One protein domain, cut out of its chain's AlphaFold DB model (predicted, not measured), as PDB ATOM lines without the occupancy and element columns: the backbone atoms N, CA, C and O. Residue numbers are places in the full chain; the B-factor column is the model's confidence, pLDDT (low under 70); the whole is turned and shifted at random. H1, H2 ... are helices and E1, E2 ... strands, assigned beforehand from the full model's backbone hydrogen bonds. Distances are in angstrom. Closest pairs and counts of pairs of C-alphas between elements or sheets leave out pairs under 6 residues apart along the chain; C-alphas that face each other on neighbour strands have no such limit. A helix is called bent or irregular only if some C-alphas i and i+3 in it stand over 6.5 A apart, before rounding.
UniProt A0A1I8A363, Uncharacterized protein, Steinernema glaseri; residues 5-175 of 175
ATOM      1  N   ILE A   5     239.432  61.373 300.531       90.75
ATOM      2  CA  ILE A   5     239.931  62.271 299.488       90.75
ATOM      3  C   ILE A   5     241.421  62.519 299.682       90.75
ATOM      4  O   ILE A   5     241.918  62.558 300.808       90.75
ATOM      5  N   ALA A   6     242.148  62.705 298.590       92.00
ATOM      6  CA  ALA A   6     243.556  63.056 298.609       92.00
ATOM      7  C   ALA A   6     243.727  64.578 298.572       92.00
ATOM      8  O   ALA A   6     243.189  65.244 297.699       92.00
ATOM      9  N   CYS A   7     244.544  65.147 299.452       91.75
ATOM     10  CA  CYS A   7     244.851  66.575 299.467       91.75
ATOM     11  C   CYS A   7     246.357  66.804 299.423       91.75
ATOM     12  O   CYS A   7     247.127  66.066 300.040       91.75
ATOM     13  N   TYR A   8     246.795  67.870 298.750       91.88
ATOM     14  CA  TYR A   8     248.180  68.304 298.900       91.88
ATOM     15  C   TYR A   8     248.424  68.736 300.348       91.88
ATOM     16  O   TYR A   8     247.650  69.519 300.902       91.88
ATOM     17  N   SER A   9     249.519  68.246 300.923       93.00
ATOM     18  CA  SER A   9     250.023  68.573 302.253       93.00
ATOM     19  C   SER A   9     251.405  69.192 302.116       93.00
ATOM     20  O   SER A   9     252.394  68.513 301.827       93.00
ATOM     21  N   CYS A  10     251.480  70.509 302.242       90.56
ATOM     22  CA  CYS A  10     252.739  71.222 302.132       90.56
ATOM     23  C   CYS A  10     252.616  72.670 302.586       90.56
ATOM     24  O   CYS A  10     251.542  73.272 302.610       90.56
ATOM     25  N   PHE A  11     253.767  73.256 302.882       89.94
ATOM     26  CA  PHE A  11     253.898  74.668 303.181       89.94
ATOM     27  C   PHE A  11     255.021  75.267 302.336       89.94
ATOM     28  O   PHE A  11     256.048  74.626 302.120       89.94
ATOM     29  N   ALA A  12     254.833  76.485 301.835       86.75
ATOM     30  CA  ALA A  12     255.884  77.234 301.162       86.75
ATOM     31  C   ALA A  12     255.675  78.735 301.249       86.75
ATOM     32  O   ALA A  12     254.559  79.252 301.273       86.75
ATOM     33  N   LYS A  13     256.790  79.445 301.149       84.12
ATOM     34  CA  LYS A  13     256.791  80.832 300.715       84.12
ATOM     35  C   LYS A  13     256.615  80.875 299.197       84.12
ATOM     36  O   LYS A  13     257.292  80.154 298.465       84.12
ATOM     37  N   ASN A  14     255.729  81.736 298.718       73.38
ATOM     38  CA  ASN A  14     255.604  81.991 297.291       73.38
ATOM     39  C   ASN A  14     256.781  82.862 296.826       73.38
ATOM     40  O   ASN A  14     257.124  83.834 297.511       73.38
ATOM     41  N   PRO A  15     257.391  82.558 295.668       60.47
ATOM     42  CA  PRO A  15     258.405  83.426 295.095       60.47
ATOM     43  C   PRO A  15     257.801  84.817 294.878       60.47
ATOM     44  O   PRO A  15     256.701  84.954 294.334       60.47
ATOM     45  N   SER A  16     258.510  85.859 295.320       55.28
ATOM     46  CA  SER A  16     258.121  87.233 295.005       55.28
ATOM     47  C   SER A  16     258.093  87.398 293.482       55.28
ATOM     48  O   SER A  16     258.839  86.721 292.770       55.28
ATOM     49  N   ARG A  17     257.254  88.289 292.936       47.34
ATOM     50  CA  ARG A  17     257.164  88.495 291.472       47.34
ATOM     51  C   ARG A  17     258.527  88.790 290.820       47.34
ATOM     52  O   ARG A  17     258.694  88.505 289.641       47.34
ATOM     53  N   SER A  18     259.499  89.298 291.580       40.16
ATOM     54  CA  SER A  18     260.874  89.541 291.134       40.16
ATOM     55  C   SER A  18     261.749  88.284 291.005       40.16
ATOM     56  O   SER A  18     262.757  88.329 290.308       40.16
ATOM     57  N   SER A  19     261.396  87.158 291.633       42.97
ATOM     58  CA  SER A  19     262.225  85.943 291.661       42.97
ATOM     59  C   SER A  19     261.759  84.839 290.706       42.97
ATOM     60  O   SER A  19     262.426  83.812 290.599       42.97
ATOM     61  N   ALA A  20     260.666  85.046 289.960       43.50
ATOM     62  CA  ALA A  20     260.164  84.093 288.959       43.50
ATOM     63  C   ALA A  20     261.142  83.840 287.785       43.50
ATOM     64  O   ALA A  20     260.954  82.893 287.022       43.50
ATOM     65  N   HIS A  21     262.205  84.643 287.658       36.81
ATOM     66  CA  HIS A  21     263.275  84.460 286.672       36.81
ATOM     67  C   HIS A  21     264.551  83.802 287.220       36.81
ATOM     68  O   HIS A  21     265.455  83.491 286.446       36.81
ATOM     69  N   SER A  22     264.635  83.514 288.521       38.50
ATOM     70  CA  SER A  22     265.823  82.891 289.110       38.50
ATOM     71  C   SER A  22     265.708  81.366 289.093       38.50
ATOM     72  O   SER A  22     265.385  80.740 290.099       38.50
ATOM     73  N   LYS A  23     266.008  80.743 287.948       40.44
ATOM     74  CA  LYS A  23     266.173  79.277 287.826       40.44
ATOM     75  C   LYS A  23     267.407  78.720 288.555       40.44
ATOM     76  O   LYS A  23     267.661  77.524 288.472       40.44
ATOM     77  N   PHE A  24     268.155  79.547 289.280       38.56
ATOM     78  CA  PHE A  24     269.293  79.107 290.074       38.56
ATOM     79  C   PHE A  24     269.061  79.383 291.554       38.56
ATOM     80  O   PHE A  24     268.719  80.488 291.970       38.56
ATOM     81  N   SER A  25     269.226  78.315 292.324       46.09
ATOM     82  CA  SER A  25     269.213  78.256 293.775       46.09
ATOM     83  C   SER A  25     270.299  79.165 294.358       46.09
ATOM     84  O   SER A  25     271.411  78.716 294.618       46.09
ATOM     85  N   ALA A  26     269.994  80.441 294.581       42.00
ATOM     86  CA  ALA A  26     270.697  81.202 295.603       42.00
ATOM     87  C   ALA A  26     270.161  80.726 296.958       42.00
ATOM     88  O   ALA A  26     268.943  80.624 297.130       42.00
ATOM     89  N   MET A  27     271.049  80.401 297.905       44.94
ATOM     90  CA  MET A  27     270.631  80.184 299.292       44.94
ATOM     91  C   MET A  27     269.704  81.335 299.710       44.94
ATOM     92  O   MET A  27     270.001  82.488 299.377       44.94
ATOM     93  N   PRO A  28     268.582  81.056 300.396       52.69
ATOM     94  CA  PRO A  28     267.720  82.118 300.892       52.69
ATOM     95  C   PRO A  28     268.566  83.099 301.708       52.69
ATOM     96  O   PRO A  28     269.356  82.676 302.553       52.69
ATOM     97  N   LEU A  29     268.425  84.404 301.442       55.97
ATOM     98  CA  LEU A  29     269.120  85.417 302.237       55.97
ATOM     99  C   LEU A  29     268.812  85.206 303.734       55.97
ATOM    100  O   LEU A  29     267.703  84.773 304.061       55.97
ATOM    101  N   PRO A  30     269.726  85.557 304.655       57.62
ATOM    102  CA  PRO A  30     269.515  85.381 306.096       57.62
ATOM    103  C   PRO A  30     268.185  85.967 306.603       57.62
ATOM    104  O   PRO A  30     267.497  85.343 307.407       57.62
ATOM    105  N   SER A  31     267.766  87.113 306.055       61.00
ATOM    106  CA  SER A  31     266.469  87.740 306.347       61.00
ATOM    107  C   SER A  31     265.271  86.900 305.888       61.00
ATOM    108  O   SER A  31     264.262  86.834 306.581       61.00
ATOM    109  N   THR A  32     265.383  86.205 304.753       64.12
ATOM    110  CA  THR A  32     264.361  85.262 304.272       64.12
ATOM    111  C   THR A  32     264.263  84.035 305.172       64.12
ATOM    112  O   THR A  32     263.159  83.568 305.439       64.12
ATOM    113  N   LEU A  33     265.397  83.516 305.653       68.88
ATOM    114  CA  LEU A  33     265.404  82.381 306.574       68.88
ATOM    115  C   LEU A  33     264.735  82.759 307.905       68.88
ATOM    116  O   LEU A  33     263.868  82.036 308.384       68.88
ATOM    117  N   GLN A  34     265.081  83.927 308.453       77.50
ATOM    118  CA  GLN A  34     264.496  84.435 309.692       77.50
ATOM    119  C   GLN A  34     262.994  84.714 309.551       77.50
ATOM    120  O   GLN A  34     262.217  84.317 310.418       77.50
ATOM    121  N   ASN A  35     262.562  85.310 308.435       80.62
ATOM    122  CA  ASN A  35     261.140  85.496 308.138       80.62
ATOM    123  C   ASN A  35     260.387  84.167 308.082       80.62
ATOM    124  O   ASN A  35     259.264  84.084 308.574       80.62
ATOM    125  N   MET A  36     260.997  83.130 307.506       80.94
ATOM    126  CA  MET A  36     260.366  81.820 307.405       80.94
ATOM    127  C   MET A  36     260.231  81.145 308.769       80.94
ATOM    128  O   MET A  36     259.163  80.630 309.089       80.94
ATOM    129  N   THR A  37     261.276  81.199 309.596       85.88
ATOM    130  CA  THR A  37     261.229  80.700 310.976       85.88
ATOM    131  C   THR A  37     260.154  81.418 311.788       85.88
ATOM    132  O   THR A  37     259.349  80.766 312.451       85.88
ATOM    133  N   ASN A  38     260.082  82.747 311.687       89.00
ATOM    134  CA  ASN A  38     259.078  83.539 312.396       89.00
ATOM    135  C   ASN A  38     257.658  83.250 311.896       89.00
ATOM    136  O   ASN A  38     256.734  83.148 312.697       89.00
ATOM    137  N   LEU A  39     257.478  83.076 310.585       88.94
ATOM    138  CA  LEU A  39     256.188  82.699 310.019       88.94
ATOM    139  C   LEU A  39     255.745  81.325 310.533       88.94
ATOM    140  O   LEU A  39     254.616  81.185 310.985       88.94
ATOM    141  N   VAL A  40     256.631  80.326 310.518       89.69
ATOM    142  CA  VAL A  40     256.352  78.994 311.082       89.69
ATOM    143  C   VAL A  40     255.963  79.093 312.558       89.69
ATOM    144  O   VAL A  40     254.995  78.454 312.969       89.69
ATOM    145  N   ALA A  41     256.667  79.919 313.340       90.44
ATOM    146  CA  ALA A  41     256.347  80.155 314.744       90.44
ATOM    147  C   ALA A  41     254.947  80.765 314.915       90.44
ATOM    148  O   ALA A  41     254.131  80.196 315.631       90.44
ATOM    149  N   ILE A  42     254.624  81.835 314.186       90.19
ATOM    150  CA  ILE A  42     253.324  82.524 314.265       90.19
ATOM    151  C   ILE A  42     252.165  81.621 313.828       90.19
ATOM    152  O   ILE A  42     251.111  81.613 314.463       90.19
ATOM    153  N   LEU A  43     252.340  80.835 312.761       91.00
ATOM    154  CA  LEU A  43     251.340  79.840 312.360       91.00
ATOM    155  C   LEU A  43     251.148  78.794 313.473       91.00
ATOM    156  O   LEU A  43     250.021  78.425 313.806       91.00
ATOM    157  N   GLY A  44     252.248  78.351 314.086       91.31
ATOM    158  CA  GLY A  44     252.234  77.421 315.209       91.31
ATOM    159  C   GLY A  44     251.570  77.985 316.470       91.31
ATOM    160  O   GLY A  44     250.852  77.245 317.150       91.31
ATOM    161  N   GLU A  45     251.784  79.263 316.781       90.94
ATOM    162  CA  GLU A  45     251.145  80.001 317.881       90.94
ATOM    163  C   GLU A  45     249.641  80.171 317.646       90.94
ATOM    164  O   GLU A  45     248.854  79.980 318.569       90.94
ATOM    165  N   GLY A  46     249.220  80.387 316.394       88.38
ATOM    166  CA  GLY A  46     247.808  80.361 315.986       88.38
ATOM    167  C   GLY A  46     247.148  78.976 316.055       88.38
ATOM    168  O   GLY A  46     245.980  78.807 315.691       88.38
ATOM    169  N   GLY A  47     247.881  77.965 316.531       91.88
ATOM    170  CA  GLY A  47     247.379  76.617 316.749       91.88
ATOM    171  C   GLY A  47     247.402  75.739 315.502       91.88
ATOM    172  O   GLY A  47     246.727  74.712 315.493       91.88
ATOM    173  N   MET A  48     248.147  76.110 314.458       92.75
ATOM    174  CA  MET A  48     248.270  75.291 313.253       92.75
ATOM    175  C   MET A  48     249.356  74.218 313.407       92.75
ATOM    176  O   MET A  48     250.405  74.445 314.016       92.75
ATOM    177  N   ASN A  49     249.119  73.049 312.819       93.06
ATOM    178  CA  ASN A  49     250.156  72.065 312.535       93.06
ATOM    179  C   ASN A  49     250.844  72.454 311.231       93.06
ATOM    180  O   ASN A  49     250.183  72.714 310.226       93.06
ATOM    181  N   ILE A  50     252.172  72.493 311.231       88.88
ATOM    182  CA  ILE A  50     252.936  72.939 310.066       88.88
ATOM    183  C   ILE A  50     253.375  71.707 309.266       88.88
ATOM    184  O   ILE A  50     254.162  70.914 309.789       88.88
ATOM    185  N   PRO A  51     252.871  71.506 308.032       85.25
ATOM    186  CA  PRO A  51     253.290  70.406 307.179       85.25
ATOM    187  C   PRO A  51     254.707  70.658 306.656       85.25
ATOM    188  O   PRO A  51     255.328  71.692 306.915       85.25
ATOM    189  N   LEU A  52     255.228  69.704 305.885       84.19
ATOM    190  CA  LEU A  52     256.585  69.787 305.362       84.19
ATOM    191  C   LEU A  52     256.778  71.040 304.492       84.19
ATOM    192  O   LEU A  52     256.009  71.311 303.562       84.19
ATOM    193  N   LEU A  53     257.848  71.782 304.785       82.50
ATOM    194  CA  LEU A  53     258.280  72.910 303.975       82.50
ATOM    195  C   LEU A  53     258.858  72.404 302.648       82.50
ATOM    196  O   LEU A  53     259.925  71.793 302.618       82.50
ATOM    197  N   LEU A  54     258.165  72.686 301.546       78.88
ATOM    198  CA  LEU A  54     258.540  72.242 300.206       78.88
ATOM    199  C   LEU A  54     258.398  73.390 299.211       78.88
ATOM    200  O   LEU A  54     257.285  73.797 298.904       78.88
ATOM    201  N   ASN A  55     259.502  73.857 298.619       74.81
ATOM    202  CA  ASN A  55     259.479  74.937 297.615       74.81
ATOM    203  C   ASN A  55     258.522  74.657 296.441       74.81
ATOM    204  O   ASN A  55     257.965  75.579 295.852       74.81
ATOM    205  N   THR A  56     258.304  73.382 296.120       73.12
ATOM    206  CA  THR A  56     257.357  72.921 295.100       73.12
ATOM    207  C   THR A  56     255.903  73.284 295.411       73.12
ATOM    208  O   THR A  56     255.127  73.459 294.480       73.12
ATOM    209  N   CYS A  57     255.547  73.483 296.683       80.31
ATOM    210  CA  CYS A  57     254.202  73.848 297.137       80.31
ATOM    211  C   CYS A  57     253.753  75.256 296.718       80.31
ATOM    212  O   CYS A  57     252.550  75.549 296.700       80.31
ATOM    213  N   ALA A  58     254.722  76.126 296.411       80.12
ATOM    214  CA  ALA A  58     254.475  77.506 296.037       80.12
ATOM    215  C   ALA A  58     253.515  77.608 294.842       80.12
ATOM    216  O   ALA A  58     253.567  76.820 293.892       80.12
ATOM    217  N   ASP A  59     252.647  78.616 294.876       75.31
ATOM    218  CA  ASP A  59     251.833  78.988 293.730       75.31
ATOM    219  C   ASP A  59     252.749  79.440 292.589       75.31
ATOM    220  O   ASP A  59     253.532  80.384 292.711       75.31
ATOM    221  N   THR A  60     252.622  78.768 291.453       64.62
ATOM    222  CA  THR A  60     253.313  79.117 290.215       64.62
ATOM    223  C   THR A  60     252.441  80.064 289.383       64.62
ATOM    224  O   THR A  60     251.211  79.936 289.372       64.62
ATOM    225  N   PRO A  61     253.029  81.073 288.712       57.19
ATOM    226  CA  PRO A  61     252.284  81.925 287.792       57.19
ATOM    227  C   PRO A  61     251.737  81.117 286.603       57.19
ATOM    228  O   PRO A  61     252.299  80.098 286.217       57.19
ATOM    229  N   MET A  62     250.647  81.619 286.018       46.56
ATOM    230  CA  MET A  62     249.747  80.954 285.054       46.56
ATOM    231  C   MET A  62     250.415  80.411 283.771       46.56
ATOM    232  O   MET A  62     249.809  79.611 283.071       46.56
ATOM    233  N   SER A  63     251.650  80.823 283.466       49.31
ATOM    234  CA  SER A  63     252.441  80.363 282.313       49.31
ATOM    235  C   SER A  63     253.502  79.306 282.663       49.31
ATOM    236  O   SER A  63     254.288  78.922 281.799       49.31
ATOM    237  N   GLY A  64     253.599  78.894 283.930       50.88
ATOM    238  CA  GLY A  64     254.555  77.898 284.409       50.88
ATOM    239  C   GLY A  64     253.900  76.541 284.656       50.88
ATOM    240  O   GLY A  64     252.734  76.470 285.039       50.88
ATOM    241  N   ASN A  65     254.667  75.462 284.483       51.59
ATOM    242  CA  ASN A  65     254.234  74.137 284.923       51.59
ATOM    243  C   ASN A  65     253.966  74.161 286.439       51.59
ATOM    244  O   ASN A  65     254.825  74.653 287.182       51.59
ATOM    245  N   PRO A  66     252.826  73.623 286.909       55.47
ATOM    246  CA  PRO A  66     252.508  73.582 288.328       55.47
ATOM    247  C   PRO A  66     253.569  72.776 289.083       55.47
ATOM    248  O   PRO A  66     253.679  71.559 288.940       55.47
ATOM    249  N   THR A  67     254.377  73.452 289.899       59.31
ATOM    250  CA  THR A  67     255.454  72.814 290.676       59.31
ATOM    251  C   THR A  67     254.937  71.953 291.826       59.31
ATOM    252  O   THR A  67     255.674  71.096 292.309       59.31
ATOM    253  N   PHE A  68     253.675  72.127 292.233       62.19
ATOM    254  CA  PHE A  68     253.065  71.433 293.373       62.19
ATOM    255  C   PHE A  68     252.745  69.958 293.106       62.19
ATOM    256  O   PHE A  68     252.419  69.227 294.032       62.19
ATOM    257  N   LEU A  69     252.921  69.471 291.872       61.72
ATOM    258  CA  LEU A  69     252.790  68.044 291.541       61.72
ATOM    259  C   LEU A  69     253.779  67.144 292.310       61.72
ATOM    260  O   LEU A  69     253.601  65.933 292.342       61.72
ATOM    261  N   ARG A  70     254.822  67.722 292.924       69.00
ATOM    262  CA  ARG A  70     255.796  67.017 293.782       69.00
ATOM    263  C   ARG A  70     255.590  67.266 295.280       69.00
ATOM    264  O   ARG A  70     256.478  66.960 296.071       69.00
ATOM    265  N   SER A  71     254.499  67.913 295.669       77.25
ATOM    266  CA  SER A  71     254.162  68.122 297.076       77.25
ATOM    267  C   SER A  71     253.653  66.825 297.701       77.25
ATOM    268  O   SER A  71     253.085  65.988 297.000       77.25
ATOM    269  N   SER A  72     253.851  66.657 299.010       86.62
ATOM    270  CA  SER A  72     253.298  65.506 299.727       86.62
ATOM    271  C   SER A  72     251.775  65.475 299.598       86.62
ATOM    272  O   SER A  72     251.132  66.516 299.442       86.62
ATOM    273  N   ILE A  73     251.204  64.277 299.659       90.56
ATOM    274  CA  ILE A  73     249.762  64.047 299.601       90.56
ATOM    275  C   ILE A  73     249.347  63.383 300.909       90.56
ATOM    276  O   ILE A  73     250.009  62.455 301.376       90.56
ATOM    277  N   HIS A  74     248.253  63.857 301.489       92.38
ATOM    278  CA  HIS A  74     247.595  63.217 302.615       92.38
ATOM    279  C   HIS A  74     246.189  62.794 302.229       92.38
ATOM    280  O   HIS A  74     245.492  63.506 301.514       92.38
ATOM    281  N   VAL A  75     245.789  61.633 302.733       91.69
ATOM    282  CA  VAL A  75     244.428  61.130 302.607       91.69
ATOM    283  C   VAL A  75     243.629  61.648 303.802       91.69
ATOM    284  O   VAL A  75     244.046  61.463 304.949       91.69
ATOM    285  N   CYS A  76     242.535  62.350 303.532       89.56
ATOM    286  CA  CYS A  76     241.631  62.894 304.535       89.56
ATOM    287  C   CYS A  76     240.386  62.016 304.613       89.56
ATOM    288  O   CYS A  76     239.828  61.627 303.581       89.56
ATOM    289  N   ALA A  77     239.934  61.743 305.836       86.06
ATOM    290  CA  ALA A  77     238.662  61.078 306.045       86.06
ATOM    291  C   ALA A  77     237.544  61.950 305.467       86.06
ATOM    292  O   ALA A  77     237.550  63.165 305.647       86.06
ATOM    293  N   ASN A  78     236.603  61.330 304.760       83.75
ATOM    294  CA  ASN A  78     235.407  62.006 304.289       83.75
ATOM    295  C   ASN A  78     234.193  61.287 304.859       83.75
ATOM    296  O   ASN A  78     233.690  60.354 304.256       83.75
ATOM    297  N   ASN A  79     233.739  61.684 306.039       79.00
ATOM    298  CA  ASN A  79     232.597  61.072 306.710       79.00
ATOM    299  C   ASN A  79     231.589  62.143 307.165       79.00
ATOM    300  O   ASN A  79     231.728  63.322 306.848       79.00
ATOM    301  N   ASP A  80     230.518  61.730 307.842       71.88
ATOM    302  CA  ASP A  80     229.450  62.654 308.243       71.88
ATOM    303  C   ASP A  80     229.867  63.609 309.378       71.88
ATOM    304  O   ASP A  80     229.279  64.681 309.521       71.88
ATOM    305  N   GLU A  81     230.900  63.258 310.150       69.62
ATOM    306  CA  GLU A  81     231.471  64.086 311.224       69.62
ATOM    307  C   GLU A  81     232.594  65.003 310.708       69.62
ATOM    308  O   GLU A  81     232.796  66.110 311.209       69.62
ATOM    309  N   GLU A  82     233.296  64.557 309.670       68.25
ATOM    310  CA  GLU A  82     234.400  65.241 309.018       68.25
ATOM    311  C   GLU A  82     234.252  65.092 307.500       68.25
ATOM    312  O   GLU A  82     234.821  64.172 306.901       68.25
ATOM    313  N   PRO A  83     233.459  65.963 306.850       67.69
ATOM    314  CA  PRO A  83     233.388  65.998 305.400       67.69
ATOM    315  C   PRO A  83     234.793  66.314 304.901       67.69
ATOM    316  O   PRO A  83     235.381  67.328 305.288       67.69
ATOM    317  N   GLY A  84     235.358  65.399 304.123       69.25
ATOM    318  CA  GLY A  84     236.750  65.466 303.708       69.25
ATOM    319  C   GLY A  84     236.970  66.781 302.990       69.25
ATOM    320  O   GLY A  84     236.328  67.041 301.978       69.25
ATOM    321  N   ALA A  85     237.842  67.621 303.540       87.06
ATOM    322  CA  ALA A  85     238.049  68.971 303.045       87.06
ATOM    323  C   ALA A  85     239.535  69.236 302.850       87.06
ATOM    324  O   ALA A  85     240.309  69.345 303.812       87.06
ATOM    325  N   CYS A  86     239.926  69.392 301.590       91.62
ATOM    326  CA  CYS A  86     241.216  69.951 301.254       91.62
ATOM    327  C   CYS A  86     241.186  71.457 301.480       91.62
ATOM    328  O   CYS A  86     240.281  72.162 301.031       91.62
ATOM    329  N   VAL A  87     242.228  71.966 302.126       93.12
ATOM    330  CA  VAL A  87     242.347  73.379 302.462       93.12
ATOM    331  C   VAL A  87     243.534  73.984 301.751       93.12
ATOM    332  O   VAL A  87     244.600  73.372 301.645       93.12
ATOM    333  N   LYS A  88     243.351  75.216 301.279       93.19
ATOM    334  CA  LYS A  88     244.424  76.102 300.841       93.19
ATOM    335  C   LYS A  88     244.335  77.410 301.609       93.19
ATOM    336  O   LYS A  88     243.400  78.182 301.417       93.19
ATOM    337  N   PHE A  89     245.339  77.684 302.426       93.19
ATOM    338  CA  PHE A  89     245.488  78.931 303.161       93.19
ATOM    339  C   PHE A  89     246.649  79.744 302.583       93.19
ATOM    340  O   PHE A  89     247.728  79.215 302.326       93.19
ATOM    341  N   LYS A  90     246.435  81.032 302.332       91.75
ATOM    342  CA  LYS A  90     247.458  81.955 301.828       91.75
ATOM    343  C   LYS A  90     247.379  83.279 302.568       91.75
ATOM    344  O   LYS A  90     246.298  83.709 302.956       91.75
ATOM    345  N   GLY A  91     248.508  83.954 302.690       90.81
ATOM    346  CA  GLY A  91     248.594  85.250 303.349       90.81
ATOM    347  C   GLY A  91     249.922  85.931 303.060       90.81
ATOM    348  O   GLY A  91     250.694  85.478 302.211       90.81
ATOM    349  N   HIS A  92     250.165  87.040 303.749       89.38
ATOM    350  CA  HIS A  92     251.396  87.813 303.672       89.38
ATOM    351  C   HIS A  92     251.955  88.058 305.069       89.38
ATOM    352  O   HIS A  92     251.259  88.579 305.942       89.38
ATOM    353  N   TYR A  93     253.232  87.753 305.253       88.19
ATOM    354  CA  TYR A  93     253.975  88.028 306.473       88.19
ATOM    355  C   TYR A  93     255.260  88.775 306.127       88.19
ATOM    356  O   TYR A  93     256.009  88.349 305.253       88.19
ATOM    357  N   ASN A  94     255.481  89.920 306.775       85.88
ATOM    358  CA  ASN A  94     256.643  90.784 306.548       85.88
ATOM    359  C   ASN A  94     256.936  91.088 305.057       85.88
ATOM    360  O   ASN A  94     258.070  91.011 304.593       85.88
ATOM    361  N   GLY A  95     255.885  91.375 304.276       81.31
ATOM    362  CA  GLY A  95     255.988  91.652 302.836       81.31
ATOM    363  C   GLY A  95     256.102  90.415 301.937       81.31
ATOM    364  O   GLY A  95     256.102  90.545 300.714       81.31
ATOM    365  N   GLU A  96     256.142  89.214 302.512       81.88
ATOM    366  CA  GLU A  96     256.342  87.959 301.795       81.88
ATOM    367  C   GLU A  96     255.057  87.136 301.772       81.88
ATOM    368  O   GLU A  96     254.422  86.919 302.801       81.88
ATOM    369  N   SER A  97     254.653  86.675 300.589       87.19
ATOM    370  CA  SER A  97     253.459  85.840 300.459       87.19
ATOM    371  C   SER A  97     253.769  84.371 300.732       87.19
ATOM    372  O   SER A  97     254.813  83.875 300.309       87.19
ATOM    373  N   PHE A  98     252.845  83.658 301.368       88.31
ATOM    374  CA  PHE A  98     252.966  82.228 301.652       88.31
ATOM    375  C   PHE A  98     251.732  81.450 301.199       88.31
ATOM    376  O   PHE A  98     250.663  82.021 300.962       88.31
ATOM    377  N   VAL A  99     251.894  80.134 301.096       90.50
ATOM    378  CA  VAL A  99     250.832  79.169 300.838       90.50
ATOM    379  C   VAL A  99     250.993  77.956 301.749       90.50
ATOM    380  O   VAL A  99     252.094  77.466 301.992       90.50
ATOM    381  N   TYR A 100     249.866  77.481 302.247       92.69
ATOM    382  CA  TYR A 100     249.705  76.342 303.128       92.69
ATOM    383  C   TYR A 100     248.600  75.459 302.547       92.69
ATOM    384  O   TYR A 100     247.546  75.966 302.155       92.69
ATOM    385  N   ARG A 101     248.836  74.152 302.470       93.25
ATOM    386  CA  ARG A 101     247.889  73.163 301.950       93.25
ATOM    387  C   ARG A 101     247.869  71.963 302.883       93.25
ATOM    388  O   ARG A 101     248.943  71.492 303.246       93.25
ATOM    389  N   GLU A 102     246.686  71.505 303.282       94.25
ATOM    390  CA  GLU A 102     246.515  70.325 304.142       94.25
ATOM    391  C   GLU A 102     245.048  69.851 304.139       94.25
ATOM    392  O   GLU A 102     244.165  70.572 303.665       94.25
ATOM    393  N   CYS A 103     244.777  68.673 304.709       93.50
ATOM    394  CA  CYS A 103     243.449  68.319 305.223       93.50
ATOM    395  C   CYS A 103     243.002  69.310 306.313       93.50
ATOM    396  O   CYS A 103     243.787  69.639 307.206       93.50
ATOM    397  N   TRP A 104     241.731  69.715 306.332       92.62
ATOM    398  CA  TRP A 104     241.211  70.590 307.394       92.62
ATOM    399  C   TRP A 104     241.439  70.032 308.809       92.62
ATOM    400  O   TRP A 104     241.898  70.754 309.693       92.62
ATOM    401  N   SER A 105     241.186  68.742 309.023       90.44
ATOM    402  CA  SER A 105     241.376  68.083 310.323       90.44
ATOM    403  C   SER A 105     242.813  68.029 310.798       90.44
ATOM    404  O   SER A 105     243.072  68.030 311.998       90.44
ATOM    405  N   ARG A 106     243.763  68.005 309.863       92.50
ATOM    406  CA  ARG A 106     245.192  67.949 310.173       92.50
ATOM    407  C   ARG A 106     245.815  69.331 310.271       92.50
ATOM    408  O   ARG A 106     246.891  69.451 310.850       92.50
ATOM    409  N   MET A 107     245.135  70.363 309.770       92.62
ATOM    410  CA  MET A 107     245.613  71.742 309.783       92.62
ATOM    411  C   MET A 107     245.817  72.292 311.197       92.62
ATOM    412  O   MET A 107     246.699  73.122 311.408       92.62
ATOM    413  N   TRP A 108     245.030  71.836 312.172       92.12
ATOM    414  CA  TRP A 108     245.000  72.397 313.521       92.12
ATOM    415  C   TRP A 108     245.553  71.424 314.563       92.12
ATOM    416  O   TRP A 108     245.262  70.233 314.528       92.12
ATOM    417  N   LYS A 109     246.304  71.943 315.542       92.12
ATOM    418  CA  LYS A 109     246.755  71.192 316.730       92.12
ATOM    419  C   LYS A 109     245.575  70.652 317.538       92.12
ATOM    420  O   LYS A 109     245.635  69.543 318.053       92.12
ATOM    421  N   TYR A 110     244.512  71.450 317.629       89.38
ATOM    422  CA  TYR A 110     243.238  71.077 318.231       89.38
ATOM    423  C   TYR A 110     242.163  71.092 317.144       89.38
ATOM    424  O   TYR A 110     242.046  72.118 316.462       89.38
ATOM    425  N   PRO A 111     241.385  70.007 316.968       86.38
ATOM    426  CA  PRO A 111     240.367  69.929 315.929       86.38
ATOM    427  C   PRO A 111     239.424  71.133 315.957       86.38
ATOM    428  O   PRO A 111     238.938  71.537 317.015       86.38
ATOM    429  N   ARG A 112     239.159  71.706 314.780       86.38
ATOM    430  CA  ARG A 112     238.182  72.783 314.606       86.38
ATOM    431  C   ARG A 112     236.986  72.269 313.812       86.38
ATOM    432  O   ARG A 112     237.184  71.514 312.860       86.38
ATOM    433  N   PRO A 113     235.757  72.686 314.158       84.12
ATOM    434  CA  PRO A 113     234.570  72.206 313.471       84.12
ATOM    435  C   PRO A 113     234.607  72.625 312.002       84.12
ATOM    436  O   PRO A 113     234.791  73.804 311.690       84.12
ATOM    437  N   TYR A 114     234.416  71.656 311.114       84.00
ATOM    438  CA  TYR A 114     234.087  71.927 309.723       84.00
ATOM    439  C   TYR A 114     232.587  72.183 309.611       84.00
ATOM    440  O   TYR A 114     231.786  71.508 310.261       84.00
ATOM    441  N   ARG A 115     232.188  73.160 308.797       83.88
ATOM    442  CA  ARG A 115     230.776  73.413 308.513       83.88
ATOM    443  C   ARG A 115     230.497  73.209 307.027       83.88
ATOM    444  O   ARG A 115     231.277  73.700 306.218       83.88
ATOM    445  N   PRO A 116     229.363  72.594 306.645       78.69
ATOM    446  CA  PRO A 116     229.033  72.362 305.238       78.69
ATOM    447  C   PRO A 116     229.062  73.621 304.361       78.69
ATOM    448  O   PRO A 116     229.395  73.536 303.187       78.69
ATOM    449  N   GLN A 117     228.779  74.804 304.926       81.38
ATOM    450  CA  GLN A 117     228.833  76.075 304.186       81.38
ATOM    451  C   GLN A 117     230.256  76.496 303.787       81.38
ATOM    452  O   GLN A 117     230.429  77.487 303.084       81.38
ATOM    453  N   MET A 118     231.280  75.793 304.273       83.50
ATOM    454  CA  MET A 118     232.672  76.059 303.929       83.50
ATOM    455  C   MET A 118     233.057  75.387 302.609       83.50
ATOM    456  O   MET A 118     233.885  75.944 301.893       83.50
ATOM    457  N   SER A 119     232.437  74.251 302.268       83.50
ATOM    458  CA  SER A 119     232.734  73.473 301.058       83.50
ATOM    459  C   SER A 119     232.654  74.326 299.792       83.50
ATOM    460  O   SER A 119     231.676  75.037 299.574       83.50
ATOM    461  N   GLY A 120     233.695  74.280 298.957       82.12
ATOM    462  CA  GLY A 120     233.746  75.001 297.680       82.12
ATOM    463  C   GLY A 120     233.909  76.521 297.795       82.12
ATOM    464  O   GLY A 120     233.897  77.215 296.775       82.12
ATOM    465  N   HIS A 121     234.081  77.062 299.004       85.31
ATOM    466  CA  HIS A 121     234.149  78.500 299.245       85.31
ATOM    467  C   HIS A 121     235.534  78.971 299.702       85.31
ATOM    468  O   HIS A 121     236.332  78.237 300.286       85.31
ATOM    469  N   CYS A 122     235.804  80.249 299.428       88.25
ATOM    470  CA  CYS A 122     236.962  80.977 299.927       88.25
ATOM    471  C   CYS A 122     236.511  82.102 300.851       88.25
ATOM    472  O   CYS A 122     235.641  82.891 300.489       88.25
ATOM    473  N   PHE A 123     237.183  82.230 301.985       89.50
ATOM    474  CA  PHE A 123     236.925  83.246 302.989       89.50
ATOM    475  C   PHE A 123     238.138  84.167 303.098       89.50
ATOM    476  O   PHE A 123     239.286  83.716 303.088       89.50
ATOM    477  N   ALA A 124     237.870  85.465 303.179       90.06
ATOM    478  CA  ALA A 124     238.863  86.523 303.368       90.06
ATOM    479  C   ALA A 124     238.380  87.573 304.388       90.06
ATOM    480  O   ALA A 124     238.907  88.683 304.440       90.06
ATOM    481  N   ASP A 125     237.351  87.225 305.159       85.75
ATOM    482  CA  ASP A 125     236.717  88.071 306.165       85.75
ATOM    483  C   ASP A 125     237.580  88.233 307.432       85.75
ATOM    484  O   ASP A 125     238.707  87.737 307.523       85.75
ATOM    485  N   GLU A 126     237.041  88.956 308.415       82.56
ATOM    486  CA  GLU A 126     237.699  89.255 309.690       82.56
ATOM    487  C   GLU A 126     238.112  87.994 310.467       82.56
ATOM    488  O   GLU A 126     239.180  87.964 311.087       82.56
ATOM    489  N   MET A 127     237.330  86.916 310.381       81.06
ATOM    490  CA  MET A 127     237.656  85.656 311.048       81.06
ATOM    491  C   MET A 127     238.937  85.055 310.459       81.06
ATOM    492  O   MET A 127     239.840  84.668 311.197       81.06
ATOM    493  N   VAL A 128     239.088  85.080 309.135       83.69
ATOM    494  CA  VAL A 128     240.307  84.595 308.468       83.69
ATOM    495  C   VAL A 128     241.493  85.533 308.687       83.69
ATOM    496  O   VAL A 128     242.636  85.079 308.796       83.69
ATOM    497  N   GLN A 129     241.257  86.846 308.777       88.00
ATOM    498  CA  GLN A 129     242.329  87.793 309.093       88.00
ATOM    499  C   GLN A 129     242.900  87.577 310.502       88.00
ATOM    500  O   GLN A 129     244.091  87.790 310.695       88.00
ATOM    501  N   THR A 130     242.094  87.104 311.455       84.19
ATOM    502  CA  THR A 130     242.503  86.925 312.860       84.19
ATOM    503  C   THR A 130     243.070  85.541 313.194       84.19
ATOM    504  O   THR A 130     243.503  85.321 314.321       84.19
ATOM    505  N   PHE A 131     243.133  84.606 312.235       81.44
ATOM    506  CA  PHE A 131     243.666  83.252 312.465       81.44
ATOM    507  C   PHE A 131     245.100  83.218 312.988       81.44
ATOM    508  O   PHE A 131     245.426  82.408 313.853       81.44
ATOM    509  N   VAL A 132     245.954  84.056 312.415       85.31
ATOM    510  CA  VAL A 132     247.391  84.120 312.680       85.31
ATOM    511  C   VAL A 132     247.839  85.565 312.464       85.31
ATOM    512  O   VAL A 132     247.181  86.307 311.736       85.31
ATOM    513  N   ALA A 133     248.971  85.969 313.047       87.00
ATOM    514  CA  ALA A 133     249.520  87.321 312.897       87.00
ATOM    515  C   ALA A 133     250.145  87.562 311.498       87.00
ATOM    516  O   ALA A 133     251.334  87.847 311.355       87.00
ATOM    517  N   SER A 134     249.334  87.431 310.446       87.75
ATOM    518  CA  SER A 134     249.649  87.745 309.050       87.75
ATOM    519  C   SER A 134     248.528  88.565 308.410       87.75
ATOM    520  O   SER A 134     247.471  88.771 308.997       87.75
ATOM    521  N   THR A 135     248.759  89.065 307.199       89.88
ATOM    522  CA  THR A 135     247.847  89.990 306.509       89.88
ATOM    523  C   THR A 135     247.365  89.431 305.176       89.88
ATOM    524  O   THR A 135     248.033  88.597 304.562       89.88
ATOM    525  N   ARG A 136     246.229  89.941 304.678       89.31
ATOM    526  CA  ARG A 136     245.629  89.524 303.393       89.31
ATOM    527  C   ARG A 136     245.402  88.012 303.347       89.31
ATOM    528  O   ARG A 136     245.704  87.352 302.348       89.31
ATOM    529  N   ASN A 137     244.923  87.490 304.465       91.38
ATOM    530  CA  ASN A 137     244.696  86.077 304.675       91.38
ATOM    531  C   ASN A 137     243.491  85.634 303.843       91.38
ATOM    532  O   ASN A 137     242.472  86.319 303.796       91.38
ATOM    533  N   VAL A 138     243.618  84.503 303.162       92.38
ATOM    534  CA  VAL A 138     242.529  83.865 302.425       92.38
ATOM    535  C   VAL A 138     242.629  82.369 302.656       92.38
ATOM    536  O   VAL A 138     243.692  81.785 302.444       92.38
ATOM    537  N   ILE A 139     241.523  81.750 303.047       91.94
ATOM    538  CA  ILE A 139     241.410  80.302 303.203       91.94
ATOM    539  C   ILE A 139     240.320  79.779 302.277       91.94
ATOM    540  O   ILE A 139     239.246  80.365 302.195       91.94
ATOM    541  N   CYS A 140     240.611  78.711 301.547       91.38
ATOM    542  CA  CYS A 140     239.694  78.088 300.605       91.38
ATOM    543  C   CYS A 140     239.552  76.602 300.908       91.38
ATOM    544  O   CYS A 140     240.544  75.957 301.259       91.38
ATOM    545  N   PHE A 141     238.346  76.082 300.712       91.06
ATOM    546  CA  PHE A 141     237.979  74.694 300.972       91.06
ATOM    547  C   PHE A 141     237.415  74.048 299.710       91.06
ATOM    548  O   PHE A 141     236.752  74.707 298.909       91.06
ATOM    549  N   CYS A 142     237.670  72.758 299.535       88.44
ATOM    550  CA  CYS A 142     237.117  71.951 298.453       88.44
ATOM    551  C   CYS A 142     237.156  70.460 298.830       88.44
ATOM    552  O   CYS A 142     237.909  70.076 299.727       88.44
ATOM    553  N   GLU A 143     236.344  69.641 298.163       87.56
ATOM    554  CA  GLU A 143     236.072  68.246 298.565       87.56
ATOM    555  C   GLU A 143     236.403  67.222 297.457       87.56
ATOM    556  O   GLU A 143     236.053  66.052 297.580       87.56
ATOM    557  N   ASP A 144     237.095  67.643 296.389       86.94
ATOM    558  CA  ASP A 144     237.586  66.761 295.319       86.94
ATOM    559  C   ASP A 144     239.071  66.408 295.517       86.94
ATOM    560  O   ASP A 144     239.840  67.172 296.109       86.94
ATOM    561  N   ASP A 145     239.515  65.288 294.946       88.62
ATOM    562  CA  ASP A 145     240.925  64.893 294.991       88.62
ATOM    563  C   ASP A 145     241.845  65.991 294.442       88.62
ATOM    564  O   ASP A 145     241.707  66.485 293.319       88.62
ATOM    565  N   LEU A 146     242.833  66.358 295.255       88.56
ATOM    566  CA  LEU A 146     243.910  67.299 294.960       88.56
ATOM    567  C   LEU A 146     243.409  68.705 294.577       88.56
ATOM    568  O   LEU A 146     244.160  69.524 294.030       88.56
ATOM    569  N   CYS A 147     242.158  69.032 294.909       87.56
ATOM    570  CA  CYS A 147     241.502  70.285 294.536       87.56
ATOM    571  C   CYS A 147     242.177  71.518 295.152       87.56
ATOM    572  O   CYS A 147     242.194  72.598 294.553       87.56
ATOM    573  N   ASN A 148     242.832  71.350 296.307       89.88
ATOM    574  CA  ASN A 148     243.607  72.412 296.934       89.88
ATOM    575  C   ASN A 148     244.916  72.712 296.201       89.88
ATOM    576  O   ASN A 148     245.671  73.540 296.698       89.88
ATOM    577  N   GLY A 149     245.202  72.090 295.049       81.31
ATOM    578  CA  GLY A 149     246.324  72.401 294.160       81.31
ATOM    579  C   GLY A 149     246.086  73.629 293.279       81.31
ATOM    580  O   GLY A 149     246.980  74.470 293.127       81.31
ATOM    581  N   TYR A 150     244.870  73.797 292.759       68.38
ATOM    582  CA  TYR A 150     244.560  74.850 291.792       68.38
ATOM    583  C   TYR A 150     244.374  76.227 292.445       68.38
ATOM    584  O   TYR A 150     244.252  76.386 293.665       68.38
ATOM    585  N   ARG A 151     244.401  77.288 291.625       60.97
ATOM    586  CA  ARG A 151     243.940  78.604 292.075       60.97
ATOM    587  C   ARG A 151     242.451  78.481 292.362       60.97
ATOM    588  O   ARG A 151     241.662  78.410 291.430       60.97
ATOM    589  N   SER A 152     242.086  78.514 293.637       49.97
ATOM    590  CA  SER A 152     240.715  78.780 294.037       49.97
ATOM    591  C   SER A 152     240.334  80.137 293.448       49.97
ATOM    592  O   SER A 152     240.843  81.187 293.863       49.97
ATOM    593  N   VAL A 153     239.538  80.105 292.382       41.34
ATOM    594  CA  VAL A 153     238.881  81.289 291.851       41.34
ATOM    595  C   VAL A 153     237.905  81.679 292.943       41.34
ATOM    596  O   VAL A 153     236.989  80.923 293.252       41.34
ATOM    597  N   VAL A 154     238.154  82.811 293.598       42.53
ATOM    598  CA  VAL A 154     237.172  83.387 294.510       42.53
ATOM    599  C   VAL A 154     235.990  83.764 293.627       42.53
ATOM    600  O   VAL A 154     236.000  84.816 292.991       42.53
ATOM    601  N   PHE A 155     235.007  82.874 293.521       37.22
ATOM    602  CA  PHE A 155     233.701  83.241 293.014       37.22
ATOM    603  C   PHE A 155     233.110  84.169 294.064       37.22
ATOM    604  O   PHE A 155     232.498  83.732 295.035       37.22
ATOM    605  N   PHE A 156     233.330  85.471 293.890       37.69
ATOM    606  CA  PHE A 156     232.389  86.440 294.416       37.69
ATOM    607  C   PHE A 156     231.070  86.109 293.729       37.69
ATOM    608  O   PHE A 156     230.859  86.460 292.567       37.69
ATOM    609  N   THR A 157     230.209  85.362 294.416       45.91
ATOM    610  CA  THR A 157     228.805  85.260 294.055       45.91
ATOM    611  C   THR A 157     228.263  86.674 294.172       45.91
ATOM    612  O   THR A 157     227.930  87.167 295.245       45.91
ATOM    613  N   SER A 158     228.298  87.394 293.055       48.78
ATOM    614  CA  SER A 158     227.740  88.729 292.943       48.78
ATOM    615  C   SER A 158     226.225  88.585 293.032       48.78
ATOM    616  O   SER A 158     225.520  88.523 292.027       48.78
ATOM    617  N   THR A 159     225.716  88.494 294.258       55.53
ATOM    618  CA  THR A 159     224.294  88.647 294.576       55.53
ATOM    619  C   THR A 159     223.752  89.935 293.959       55.53
ATOM    620  O   THR A 159     222.607  89.964 293.518       55.53
ATOM    621  N   LEU A 160     224.603  90.958 293.810       55.97
ATOM    622  CA  LEU A 160     224.298  92.193 293.096       55.97
ATOM    623  C   LEU A 160     224.000  91.975 291.605       55.97
ATOM    624  O   LEU A 160     223.042  92.548 291.101       55.97
ATOM    625  N   ALA A 161     224.779  91.149 290.896       60.38
ATOM    626  CA  ALA A 161     224.559  90.873 289.474       60.38
ATOM    627  C   ALA A 161     223.280  90.058 289.239       60.38
ATOM    628  O   ALA A 161     222.540  90.341 288.297       60.38
ATOM    629  N   PHE A 162     222.982  89.095 290.116       66.81
ATOM    630  CA  PHE A 162     221.737  88.325 290.041       66.81
ATOM    631  C   PHE A 162     220.511  89.198 290.364       66.81
ATOM    632  O   PHE A 162     219.495  89.116 289.678       66.81
ATOM    633  N   ALA A 163     220.626  90.095 291.351       70.00
ATOM    634  CA  ALA A 163     219.584  91.067 291.683       70.00
ATOM    635  C   ALA A 163     219.343  92.081 290.549       70.00
ATOM    636  O   ALA A 163     218.194  92.387 290.239       70.00
ATOM    637  N   LEU A 164     220.404  92.559 289.889       73.44
ATOM    638  CA  LEU A 164     220.303  93.437 288.716       73.44
ATOM    639  C   LEU A 164     219.628  92.734 287.535       73.44
ATOM    640  O   LEU A 164     218.770  93.326 286.887       73.44
ATOM    641  N   PHE A 165     219.967  91.467 287.283       76.44
ATOM    642  CA  PHE A 165     219.334  90.681 286.224       76.44
ATOM    643  C   PHE A 165     217.834  90.477 286.488       76.44
ATOM    644  O   PHE A 165     217.022  90.677 285.589       76.44
ATOM    645  N   LEU A 166     217.454  90.160 287.731       78.25
ATOM    646  CA  LEU A 166     216.049  90.040 288.136       78.25
ATOM    647  C   LEU A 166     215.283  91.365 288.025       78.25
ATOM    648  O   LEU A 166     214.152  91.367 287.546       78.25
ATOM    649  N   LEU A 167     215.885  92.489 288.425       79.75
ATOM    650  CA  LEU A 167     215.265  93.813 288.308       79.75
ATOM    651  C   LEU A 167     215.010  94.204 286.851       79.75
ATOM    652  O   LEU A 167     213.924  94.678 286.530       79.75
ATOM    653  N   VAL A 168     215.981  93.971 285.964       80.06
ATOM    654  CA  VAL A 168     215.821  94.228 284.526       80.06
ATOM    655  C   VAL A 168     214.744  93.317 283.937       80.06
ATOM    656  O   VAL A 168     213.866  93.793 283.227       80.06
ATOM    657  N   PHE A 169     214.757  92.025 284.272       78.75
ATOM    658  CA  PHE A 169     213.757  91.075 283.788       78.75
ATOM    659  C   PHE A 169     212.332  91.446 284.232       78.75
ATOM    660  O   PHE A 169     211.411  91.417 283.420       78.75
ATOM    661  N   LEU A 170     212.149  91.869 285.487       79.69
ATOM    662  CA  LEU A 170     210.857  92.359 285.982       79.69
ATOM    663  C   LEU A 170     210.424  93.655 285.284       79.69
ATOM    664  O   LEU A 170     209.247  93.803 284.971       79.69
ATOM    665  N   PHE A 171     211.357  94.563 284.983       78.75
ATOM    666  CA  PHE A 171     211.056  95.796 284.251       78.75
ATOM    667  C   PHE A 171     210.536  95.518 282.832       78.75
ATOM    668  O   PHE A 171     209.613  96.189 282.385       78.75
ATOM    669  N   PHE A 172     211.067  94.498 282.149       71.19
ATOM    670  CA  PHE A 172     210.605  94.084 280.815       71.19
ATOM    671  C   PHE A 172     209.285  93.297 280.809       71.19
ATOM    672  O   PHE A 172     208.671  93.185 279.756       71.19
ATOM    673  N   ILE A 173     208.847  92.738 281.941       71.19
ATOM    674  CA  ILE A 173     207.551  92.039 282.049       71.19
ATOM    675  C   ILE A 173     206.406  93.009 282.374       71.19
ATOM    676  O   ILE A 173     205.254  92.731 282.048       71.19
ATOM    677  N   ILE A 174     206.707  94.122 283.046       64.56
ATOM    678  CA  ILE A 174     205.707  95.101 283.507       64.56
ATOM    679  C   ILE A 174     205.390  96.162 282.429       64.56
ATOM    680  O   ILE A 174     204.379  96.856 282.546       64.56
ATOM    681  N   LEU A 175     206.223  96.279 281.389       52.00
ATOM    682  CA  LEU A 175     206.077  97.217 280.267       52.00
ATOM    683  C   LEU A 175     205.396  96.591 279.046       52.00
ATOM    684  O   LEU A 175     205.766  95.455 278.682       52.00
TER     685      LEU A 175
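What this domain is: This is residues 5 to 175 of the 175 residues of an uncharacterized protein of Steinernema glaseri (UniProt A0A1I8A363). A twisted antiparallel sheet of five strands, E1 to E5, has helix H1 slantwise over one face, with the short helices H3 and H4 on that same face. From this compact body a tail, residues 157 to 175 with helix H5, sticks out far to one end and makes the longest axis. The printed part has 171 residues with five named helices and five named strands, in the order E1 H1 H2 E2 E3 E4 H3 H4 E5 H5, and the sheet's order is E2 - E1 - E4 - E3 - E5. The class is mixed, helices and strands, with under half of the residues in named elements. The whole is only just compact, close to loose, with a radius of gyration of the C-alphas of 18.7 A and spans of 69 by 40 by 30 A.

How they stand to each other: Strand E1, residues 5 to 13, has staggered pairing: its residues 5 to 9 pair with E2, residues 72 to 77, and its residues 10 to 13 with E4, residues 96 to 103. N 7 and O 74 are 2.8 A apart, and N 10 and O 101 2.9 A, within hydrogen-bond range. H1, residues 30 to 45, is on the sheet at a height of 9.1 A, over E4, slantwise to the strands at 41 degrees on the local plane; this makes two layers, a helix on one face of a sheet. H2, residues 67 to 70, only grazes the sheet with its residues 68 to 70. E3, residues 86 to 93, and E4 form a hairpin, antiparallel at 161 degrees, with N 89 and O 100 2.8 A apart. The closest C-alphas of H1 and E3 are those of Leu 39 and Tyr 93, 6.8 A apart. H3, residues 104 to 107, and H4, residues 126 to 129, lie on the same face as H1, at heights of 7.1 A and 6.2 A. E5, residues 135 to 142, is an edge strand antiparallel to E3, with N 88 and O 140 2.9 A apart. E4, H3, H4 and E5 form a split strand-helix-strand unit, two strands running the same way with E3 between them, and its crossover is right-handed. H5, residues 159 to 174, is not on the sheet. In H1 and H5 every O i to N i+4 pair is within hydrogen-bond range; H2, H3 and H4 are too short for such a pair.

Where its parts are: E1 begins at C-alpha 5, (239.931, 62.271, 299.488), and measures 25.1 A. H1 measures 22.5 A, E3 22.7 A, E4 23.7 A and E5 22.5 A. H2 is irregular, but only just: C-alphas 67 and 70 are 6.6 A apart. H5 measures 22.6 A and ends at C-alpha 174, (205.707, 95.101, 283.507).

The domain as a whole: The C-alphas of Pro 30 and Leu 175 are the two farthest apart, 69.5 A. Without the stretches that stand free, residues 21 to 27 and 157 to 175, the body spans 46 by 33 by 30 A. The printed part has no cut. The links E1 to H1, H1 to H2, H3 to H4 and E5 to H5 are long. The mean pLDDT of the printed part is 76.8, and it is under 70 at residues 15 to 33, 60 to 70, 81 to 84, 150 to 162 and 174 to 175.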